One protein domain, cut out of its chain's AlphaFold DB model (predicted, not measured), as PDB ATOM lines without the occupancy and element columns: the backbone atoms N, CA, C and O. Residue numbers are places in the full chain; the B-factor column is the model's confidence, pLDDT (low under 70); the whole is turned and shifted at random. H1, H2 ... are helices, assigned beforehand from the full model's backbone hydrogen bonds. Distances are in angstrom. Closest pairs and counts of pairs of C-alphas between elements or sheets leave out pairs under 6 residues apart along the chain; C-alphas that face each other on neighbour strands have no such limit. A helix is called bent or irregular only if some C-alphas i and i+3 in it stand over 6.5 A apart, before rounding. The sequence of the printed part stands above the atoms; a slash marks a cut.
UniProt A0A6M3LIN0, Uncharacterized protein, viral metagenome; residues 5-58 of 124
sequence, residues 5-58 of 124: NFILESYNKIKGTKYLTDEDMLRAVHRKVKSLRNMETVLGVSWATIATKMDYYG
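What this domain is: This is residues 5 to 58 of the 124 residues of an uncharacterized protein of viral metagenome (UniProt A0A6M3LIN0). This is a small rounded globule of four short helices set at wide angles to one another. The centres of H2, H3 and H4 make a triangle, and H1 is on one side of it, meeting the first part of H2 and coming near the last residue of H3. After H1 the link folds back so that H2 runs the same way; H3 then crosses from the end of H2 toward H1, and H4 turns away again to come near H2 while staying apart from H1. The printed part has 54 residues with four named helices, in the order H1, H2, H3, H4, and no named strand; its class is all helix. It is compact, with a radius of gyration of the C-alphas of 10.1 A and spans of 24 by 20 by 19 A.

How they stand to each other: The printed part begins with H1, residues 5 to 15, and after a short link of 6 residues comes H2, residues 22 to 33. H1 and H2 touch, with 4 pairs of C-alphas within 8 A, and the closest C-alphas are those of Leu 8 and Asp 22, 5.7 A apart. H2 touches H1 with residues 22 to 25 alone. The two helices run the same way at a steep tilt of 44 degrees. A tight link of 2 residues joins H2 to H3, residues 36 to 43. H2 and H3 touch only at the corner by their link, where H2 takes part with residues 29 to 33 alone; the closest C-alphas are those of Val 33 and Met 39, at 6.7 A. They run opposite ways at a steep tilt of 61 degrees. H1 and H3 are close but not clearly touching, with the C-alphas of Ile 7 and Leu 43 the closest at 7.1 A, and their lines are about perpendicular at 80 degrees. A tight link of 3 residues leads from H3 to H4, residues 47 to 56. H3 and H4 touch, with 8 pairs of C-alphas within 8 A; the closest are those of Glu 40 and Trp 47, 5.2 A apart, and the two lines are about perpendicular at 84 degrees. H2 and H4 are close but not clearly touching, the closest C-alphas being those of Leu 26 and Met 54 at 7.2 A. They run opposite ways at a steep tilt of 57 degrees. H1 and H4 are apart. In H1, H2, H3 and H4, every pair of O i and N i+4 is within hydrogen-bond range.

Where its parts are: H1, Asn 5 to Lys 15, begins with C-alpha 5 at (53.610, 10.175, -18.326) and measures 15.2 A from first to last C-alpha. H2, Asp 22 to Val 33, is the longest helix by residues, with 12, and measures 16.1 A; its C-alpha 22 is at (46.882, 10.817, -19.874). H3, Leu 36 to Leu 43, has 8 residues and measures 10.1 A. H4, Trp 47 to Tyr 56, measures 14.2 A and ends with C-alpha 56 at (40.271, 3.491, -14.007). None of the four helices is bent or irregular.

The domain as a whole: The two C-alphas farthest apart are those of Gly 16, in the link after H1, and Asp 55, in H4, at 26.2 A. From the first printed C-alpha, of Asn 5, to the last, of Gly 58, the distance is 18.7 A. The printed part has no cut, and none of its links is long. The mean pLDDT of the printed part is 91.9, and no printed residue is under 70.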
ATOM      1  N   ASN A   5      53.061   8.836 -18.113       93.69
ATOM      2  CA  ASN A   5      53.610  10.175 -18.326       93.69
ATOM      3  C   ASN A   5      54.547  10.165 -19.534       93.69
ATOM      4  O   ASN A   5      54.406  10.996 -20.429       93.69
ATOM      5  N   PHE A   6      55.410   9.150 -19.633       94.69
ATOM      6  CA  PHE A   6      56.260   8.965 -20.809       94.69
ATOM      7  C   PHE A   6      55.445   8.814 -22.106       94.69
ATOM      8  O   PHE A   6      55.788   9.399 -23.138       94.69
ATOM      9  N   ILE A   7      54.344   8.052 -22.070       93.75
ATOM     10  CA  ILE A   7      53.455   7.881 -23.233       93.75
ATOM     11  C   ILE A   7      52.792   9.207 -23.610       93.75
ATOM     12  O   ILE A   7      52.741   9.539 -24.794       93.75
ATOM     13  N   LEU A   8      52.301   9.966 -22.628       95.19
ATOM     14  CA  LEU A   8      51.688  11.277 -22.835       95.19
ATOM     15  C   LEU A   8      52.662  12.256 -23.501       95.19
ATOM     16  O   LEU A   8      52.327  12.864 -24.520       95.19
ATOM     17  N   GLU A   9      53.873  12.382 -22.960       95.31
ATOM     18  CA  GLU A   9      54.919  13.253 -23.501       95.31
ATOM     19  C   GLU A   9      55.324  12.837 -24.914       95.31
ATOM     20  O   GLU A   9      55.374  13.669 -25.827       95.31
ATOM     21  N   SER A  10      55.541  11.538 -25.123       94.56
ATOM     22  CA  SER A  10      55.877  10.981 -26.434       94.56
ATOM     23  C   SER A  10      54.766  11.237 -27.450       94.56
ATOM     24  O   SER A  10      55.037  11.666 -28.571       94.56
ATOM     25  N   TYR A  11      53.505  11.033 -27.062       93.25
ATOM     26  CA  TYR A  11      52.357  11.287 -27.925       93.25
ATOM     27  C   TYR A  11      52.249  12.768 -28.291       93.25
ATOM     28  O   TYR A  11      52.115  13.097 -29.472       93.25
ATOM     29  N   ASN A  12      52.357  13.659 -27.302       94.50
ATOM     30  CA  ASN A  12      52.350  15.106 -27.505       94.50
ATOM     31  C   ASN A  12      53.460  15.545 -28.462       94.50
ATOM     32  O   ASN A  12      53.193  16.286 -29.408       94.50
ATOM     33  N   LYS A  13      54.675  15.016 -28.287       94.50
ATOM     34  CA  LYS A  13      55.813  15.288 -29.169       94.50
ATOM     35  C   LYS A  13      55.580  14.788 -30.597       94.50
ATOM     36  O   LYS A  13      55.801  15.534 -31.543       94.50
ATOM     37  N   ILE A  14      55.116  13.548 -30.768       92.38
ATOM     38  CA  ILE A  14      54.939  12.917 -32.090       92.38
ATOM     39  C   ILE A  14      53.755  13.521 -32.856       92.38
ATOM     40  O   ILE A  14      53.808  13.655 -34.077       92.38
ATOM     41  N   LYS A  15      52.655  13.836 -32.167       91.38
ATOM     42  CA  LYS A  15      51.417  14.326 -32.792       91.38
ATOM     43  C   LYS A  15      51.266  15.844 -32.755       91.38
ATOM     44  O   LYS A  15      50.291  16.342 -33.310       91.38
ATOM     45  N   GLY A  16      52.197  16.565 -32.126       91.81
ATOM     46  CA  GLY A  16      52.115  18.016 -31.957       91.81
ATOM     47  C   GLY A  16      50.925  18.447 -31.093       91.81
ATOM     48  O   GLY A  16      50.374  19.527 -31.292       91.81
ATOM     49  N   THR A  17      50.480  17.586 -30.174       92.88
ATOM     50  CA  THR A  17      49.354  17.856 -29.267       92.88
ATOM     51  C   THR A  17      49.833  18.397 -27.925       92.88
ATOM     52  O   THR A  17      51.021  18.362 -27.610       92.88
ATOM     53  N   LYS A  18      48.901  18.924 -27.127       94.06
ATOM     54  CA  LYS A  18      49.175  19.496 -25.802       94.06
ATOM     55  C   LYS A  18      48.205  18.955 -24.751       94.06
ATOM     56  O   LYS A  18      47.527  19.723 -24.076       94.06
ATOM     57  N   TYR A  19      48.074  17.634 -24.665       94.62
ATOM     58  CA  TYR A  19      47.284  17.029 -23.593       94.62
ATOM     59  C   TYR A  19      48.004  17.213 -22.261       94.62
ATOM     60  O   TYR A  19      49.210  16.982 -22.182       94.62
ATOM     61  N   LEU A  20      47.261  17.633 -21.239       92.50
ATOM     62  CA  LEU A  20      47.787  17.871 -19.892       92.50
ATOM     63  C   LEU A  20      47.793  16.596 -19.049       92.50
ATOM     64  O   LEU A  20      48.620  16.450 -18.157       92.50
ATOM     65  N   THR A  21      46.872  15.680 -19.346       94.75
ATOM     66  CA  THR A  21      46.715  14.415 -18.634       94.75
ATOM     67  C   THR A  21      46.659  13.247 -19.615       94.75
ATOM     68  O   THR A  21      46.258  13.384 -20.778       94.75
ATOM     69  N   ASP A  22      47.045  12.067 -19.137       93.50
ATOM     70  CA  ASP A  22      46.882  10.817 -19.874       93.50
ATOM     71  C   ASP A  22      45.396  10.477 -20.083       93.50
ATOM     72  O   ASP A  22      45.042   9.901 -21.113       93.50
ATOM     73  N   GLU A  23      44.511  10.897 -19.173       95.31
ATOM     74  CA  GLU A  23      43.059  10.812 -19.348       95.31
ATOM     75  C   GLU A  23      42.582  11.583 -20.591       95.31
ATOM     76  O   GLU A  23      41.872  11.017 -21.430       95.31
ATOM     77  N   ASP A  24      42.986  12.848 -20.745       94.44
ATOM     78  CA  ASP A  24      42.593  13.681 -21.889       94.44
ATOM     79  C   ASP A  24      43.073  13.076 -23.207       94.44
ATOM     80  O   ASP A  24      42.304  12.953 -24.171       94.44
ATOM     81  N   MET A  25      44.333  12.629 -23.223       95.69
ATOM     82  CA  MET A  25      44.914  11.922 -24.357       95.69
ATOM     83  C   MET A  25      44.096  10.665 -24.683       95.69
ATOM     84  O   MET A  25      43.676  10.481 -25.827       95.69
ATOM     85  N   LEU A  26      43.810   9.810 -23.695       94.50
ATOM     86  CA  LEU A  26      43.042   8.578 -23.892       94.50
ATOM     87  C   LEU A  26      41.630   8.858 -24.414       94.50
ATOM     88  O   LEU A  26      41.177   8.177 -25.338       94.50
ATOM     89  N   ARG A  27      40.939   9.876 -23.888       92.94
ATOM     90  CA  ARG A  27      39.611  10.289 -24.369       92.94
ATOM     91  C   ARG A  27      39.666  10.756 -25.819       92.94
ATOM     92  O   ARG A  27      38.823  10.342 -26.620       92.94
ATOM     93  N   ALA A  28      40.638  11.591 -26.169       93.19
ATOM     94  CA  ALA A  28      40.779  12.122 -27.519       93.19
ATOM     95  C   ALA A  28      41.128  11.024 -28.532       93.19
ATOM     96  O   ALA A  28      40.476  10.901 -29.574       93.19
ATOM     97  N   VAL A  29      42.092  10.164 -28.194       92.88
ATOM     98  CA  VAL A  29      42.473   9.021 -29.028       92.88
ATOM     99  C   VAL A  29      41.286   8.074 -29.193       92.88
ATOM    100  O   VAL A  29      40.940   7.728 -30.324       92.88
ATOM    101  N   HIS A  30      40.590   7.722 -28.108       91.75
ATOM    102  CA  HIS A  30      39.415   6.854 -28.165       91.75
ATOM    103  C   HIS A  30      38.289   7.445 -29.025       91.75
ATOM    104  O   HIS A  30      37.698   6.723 -29.829       91.75
ATOM    105  N   ARG A  31      38.015   8.755 -28.932       89.50
ATOM    106  CA  ARG A  31      37.028   9.432 -29.798       89.50
ATOM    107  C   ARG A  31      37.397   9.333 -31.280       89.50
ATOM    108  O   ARG A  31      36.499   9.151 -32.104       89.50
ATOM    109  N   LYS A  32      38.690   9.423 -31.604       89.88
ATOM    110  CA  LYS A  32      39.201   9.362 -32.979       89.88
ATOM    111  C   LYS A  32      39.146   7.951 -33.566       89.88
ATOM    112  O   LYS A  32      38.666   7.789 -34.681       89.88
ATOM    113  N   VAL A  33      39.619   6.935 -32.837       89.25
ATOM    114  CA  VAL A  33      39.792   5.576 -33.396       89.25
ATOM    115  C   VAL A  33      38.701   4.578 -33.007       89.25
ATOM    116  O   VAL A  33      38.538   3.572 -33.693       89.25
ATOM    117  N   LYS A  34      37.953   4.835 -31.923       84.88
ATOM    118  CA  LYS A  34      36.794   4.054 -31.434       84.88
ATOM    119  C   LYS A  34      37.025   2.538 -31.259       84.88
ATOM    120  O   LYS A  34      36.062   1.779 -31.166       84.88
ATOM    121  N   SER A  35      38.280   2.089 -31.214       86.12
ATOM    122  CA  SER A  35      38.686   0.681 -31.133       86.12
ATOM    123  C   SER A  35      39.965   0.545 -30.314       86.12
ATOM    124  O   SER A  35      40.958   1.194 -30.634       86.12
ATOM    125  N   LEU A  36      39.965  -0.333 -29.306       87.31
ATOM    126  CA  LEU A  36      41.134  -0.570 -28.446       87.31
ATOM    127  C   LEU A  36      42.340  -1.111 -29.218       87.31
ATOM    128  O   LEU A  36      43.457  -0.700 -28.936       87.31
ATOM    129  N   ARG A  37      42.120  -1.963 -30.230       86.75
ATOM    130  CA  ARG A  37      43.210  -2.453 -31.091       86.75
ATOM    131  C   ARG A  37      43.872  -1.321 -31.872       86.75
ATOM    132  O   ARG A  37      45.086  -1.271 -31.988       86.75
ATOM    133  N   ASN A  38      43.080  -0.368 -32.357       88.00
ATOM    134  CA  ASN A  38      43.640   0.792 -33.048       88.00
ATOM    135  C   ASN A  38      44.347   1.731 -32.062       88.00
ATOM    136  O   ASN A  38      45.337   2.358 -32.422       88.00
ATOM    137  N   MET A  39      43.858   1.834 -30.819       91.62
ATOM    138  CA  MET A  39      44.556   2.582 -29.768       91.62
ATOM    139  C   MET A  39      45.908   1.951 -29.439       91.62
ATOM    140  O   MET A  39      46.869   2.688 -29.267       91.62
ATOM    141  N   GLU A  40      46.001   0.623 -29.410       91.88
ATOM    142  CA  GLU A  40      47.263  -0.099 -29.228       91.88
ATOM    143  C   GLU A  40      48.274   0.239 -30.322       91.88
ATOM    144  O   GLU A  40      49.403   0.607 -30.011       91.88
ATOM    145  N   THR A  41      47.858   0.244 -31.591       91.06
ATOM    146  CA  THR A  41      48.729   0.676 -32.697       91.06
ATOM    147  C   THR A  41      49.167   2.138 -32.563       91.06
ATOM    148  O   THR A  41      50.293   2.484 -32.903       91.06
ATOM    149  N   VAL A  42      48.281   3.014 -32.083       92.19
ATOM    150  CA  VAL A  42      48.547   4.457 -31.974       92.19
ATOM    151  C   VAL A  42      49.442   4.804 -30.784       92.19
ATOM    152  O   VAL A  42      50.268   5.706 -30.898       92.19
ATOM    153  N   LEU A  43      49.239   4.141 -29.648       91.12
ATOM    154  CA  LEU A  43      49.937   4.425 -28.396       91.12
ATOM    155  C   LEU A  43      51.155   3.519 -28.187       91.12
ATOM    156  O   LEU A  43      51.983   3.828 -27.339       91.12
ATOM    157  N   GLY A  44      51.274   2.415 -28.932       90.38
ATOM    158  CA  GLY A  44      52.336   1.421 -28.747       90.38
ATOM    159  C   GLY A  44      52.202   0.623 -27.447       90.38
ATOM    160  O   GLY A  44      53.180   0.073 -26.949       90.38
ATOM    161  N   VAL A  45      51.000   0.582 -26.869       91.88
ATOM    162  CA  VAL A  45      50.709  -0.046 -25.574       91.88
ATOM    163  C   VAL A  45      49.664  -1.125 -25.775       91.88
ATOM    164  O   VAL A  45      48.700  -0.903 -26.502       91.88
ATOM    165  N   SER A  46      49.806  -2.264 -25.092       91.06
ATOM    166  CA  SER A  46      48.839  -3.357 -25.224       91.06
ATOM    167  C   SER A  46      47.400  -2.885 -24.983       91.06
ATOM    168  O   SER A  46      47.120  -2.095 -24.068       91.06
ATOM    169  N   TRP A  47      46.464  -3.410 -25.773       86.88
ATOM    170  CA  TRP A  47      45.042  -3.089 -25.633       86.88
ATOM    171  C   TRP A  47      44.501  -3.403 -24.227       86.88
ATOM    172  O   TRP A  47      43.588  -2.717 -23.765       86.88
ATOM    173  N   ALA A  48      45.067  -4.402 -23.537       88.38
ATOM    174  CA  ALA A  48      44.692  -4.786 -22.176       88.38
ATOM    175  C   ALA A  48      45.104  -3.717 -21.153       88.38
ATOM    176  O   ALA A  48      44.300  -3.320 -20.312       88.38
ATOM    177  N   THR A  49      46.317  -3.171 -21.263       92.00
ATOM    178  CA  THR A  49      46.761  -2.064 -20.403       92.00
ATOM    179  C   THR A  49      45.922  -0.807 -20.651       92.00
ATOM    180  O   THR A  49      45.498  -0.149 -19.700       92.00
ATOM    181  N   ILE A  50      45.638  -0.490 -21.921       91.31
ATOM    182  CA  ILE A  50      44.771   0.639 -22.295       91.31
ATOM    183  C   ILE A  50      43.371   0.445 -21.707       91.31
ATOM    184  O   ILE A  50      42.822   1.370 -21.118       91.31
ATOM    185  N   ALA A  51      42.806  -0.760 -21.823       90.31
ATOM    186  CA  ALA A  51      41.512  -1.116 -21.254       90.31
ATOM    187  C   ALA A  51      41.450  -0.855 -19.745       90.31
ATOM    188  O   ALA A  51      40.561  -0.134 -19.301       90.31
ATOM    189  N   THR A  52      42.412  -1.381 -18.986       90.81
ATOM    190  CA  THR A  52      42.485  -1.197 -17.530       90.81
ATOM    191  C   THR A  52      42.586   0.278 -17.154       90.81
ATOM    192  O   THR A  52      41.902   0.737 -16.241       90.81
ATOM    193  N   LYS A  53      43.401   1.053 -17.878       93.62
ATOM    194  CA  LYS A  53      43.568   2.485 -17.603       93.62
ATOM    195  C   LYS A  53      42.322   3.300 -17.962       93.62
ATOM    196  O   LYS A  53      41.942   4.207 -17.231       93.62
ATOM    197  N   MET A  54      41.648   2.958 -19.058       92.69
ATOM    198  CA  MET A  54      40.367   3.567 -19.417       92.69
ATOM    199  C   MET A  54      39.272   3.250 -18.397       92.69
ATOM    200  O   MET A  54      38.454   4.124 -18.115       92.69
ATOM    201  N   ASP A  55      39.262   2.035 -17.843       91.12
ATOM    202  CA  ASP A  55      38.329   1.647 -16.782       91.12
ATOM    203  C   ASP A  55      38.595   2.432 -15.493       91.12
ATOM    204  O   ASP A  55      37.646   2.929 -14.890       91.12
ATOM    205  N   TYR A  56      39.868   2.634 -15.130       91.88
ATOM    206  CA  TYR A  56      40.271   3.491 -14.007       91.88
ATOM    207  C   TYR A  56      39.715   4.922 -14.131       91.88
ATOM    208  O   TYR A  56      39.201   5.468 -13.160       91.88
ATOM    209  N   TYR A  57      39.733   5.505 -15.336       92.00
ATOM    210  CA  TYR A  57      39.180   6.842 -15.610       92.00
ATOM    211  C   TYR A  57      37.675   6.862 -15.944       92.00
ATOM    212  O   TYR A  57      37.122   7.899 -16.323       92.00
ATOM    213  N   GLY A  58      36.985   5.718 -15.885       88.56
ATOM    214  CA  GLY A  58      35.564   5.628 -16.236       88.56
ATOM    215  C   GLY A  58      35.250   6.009 -17.691       88.56
ATOM    216  O   GLY A  58      34.134   6.436 -18.011       88.56
TER     217      GLY A  58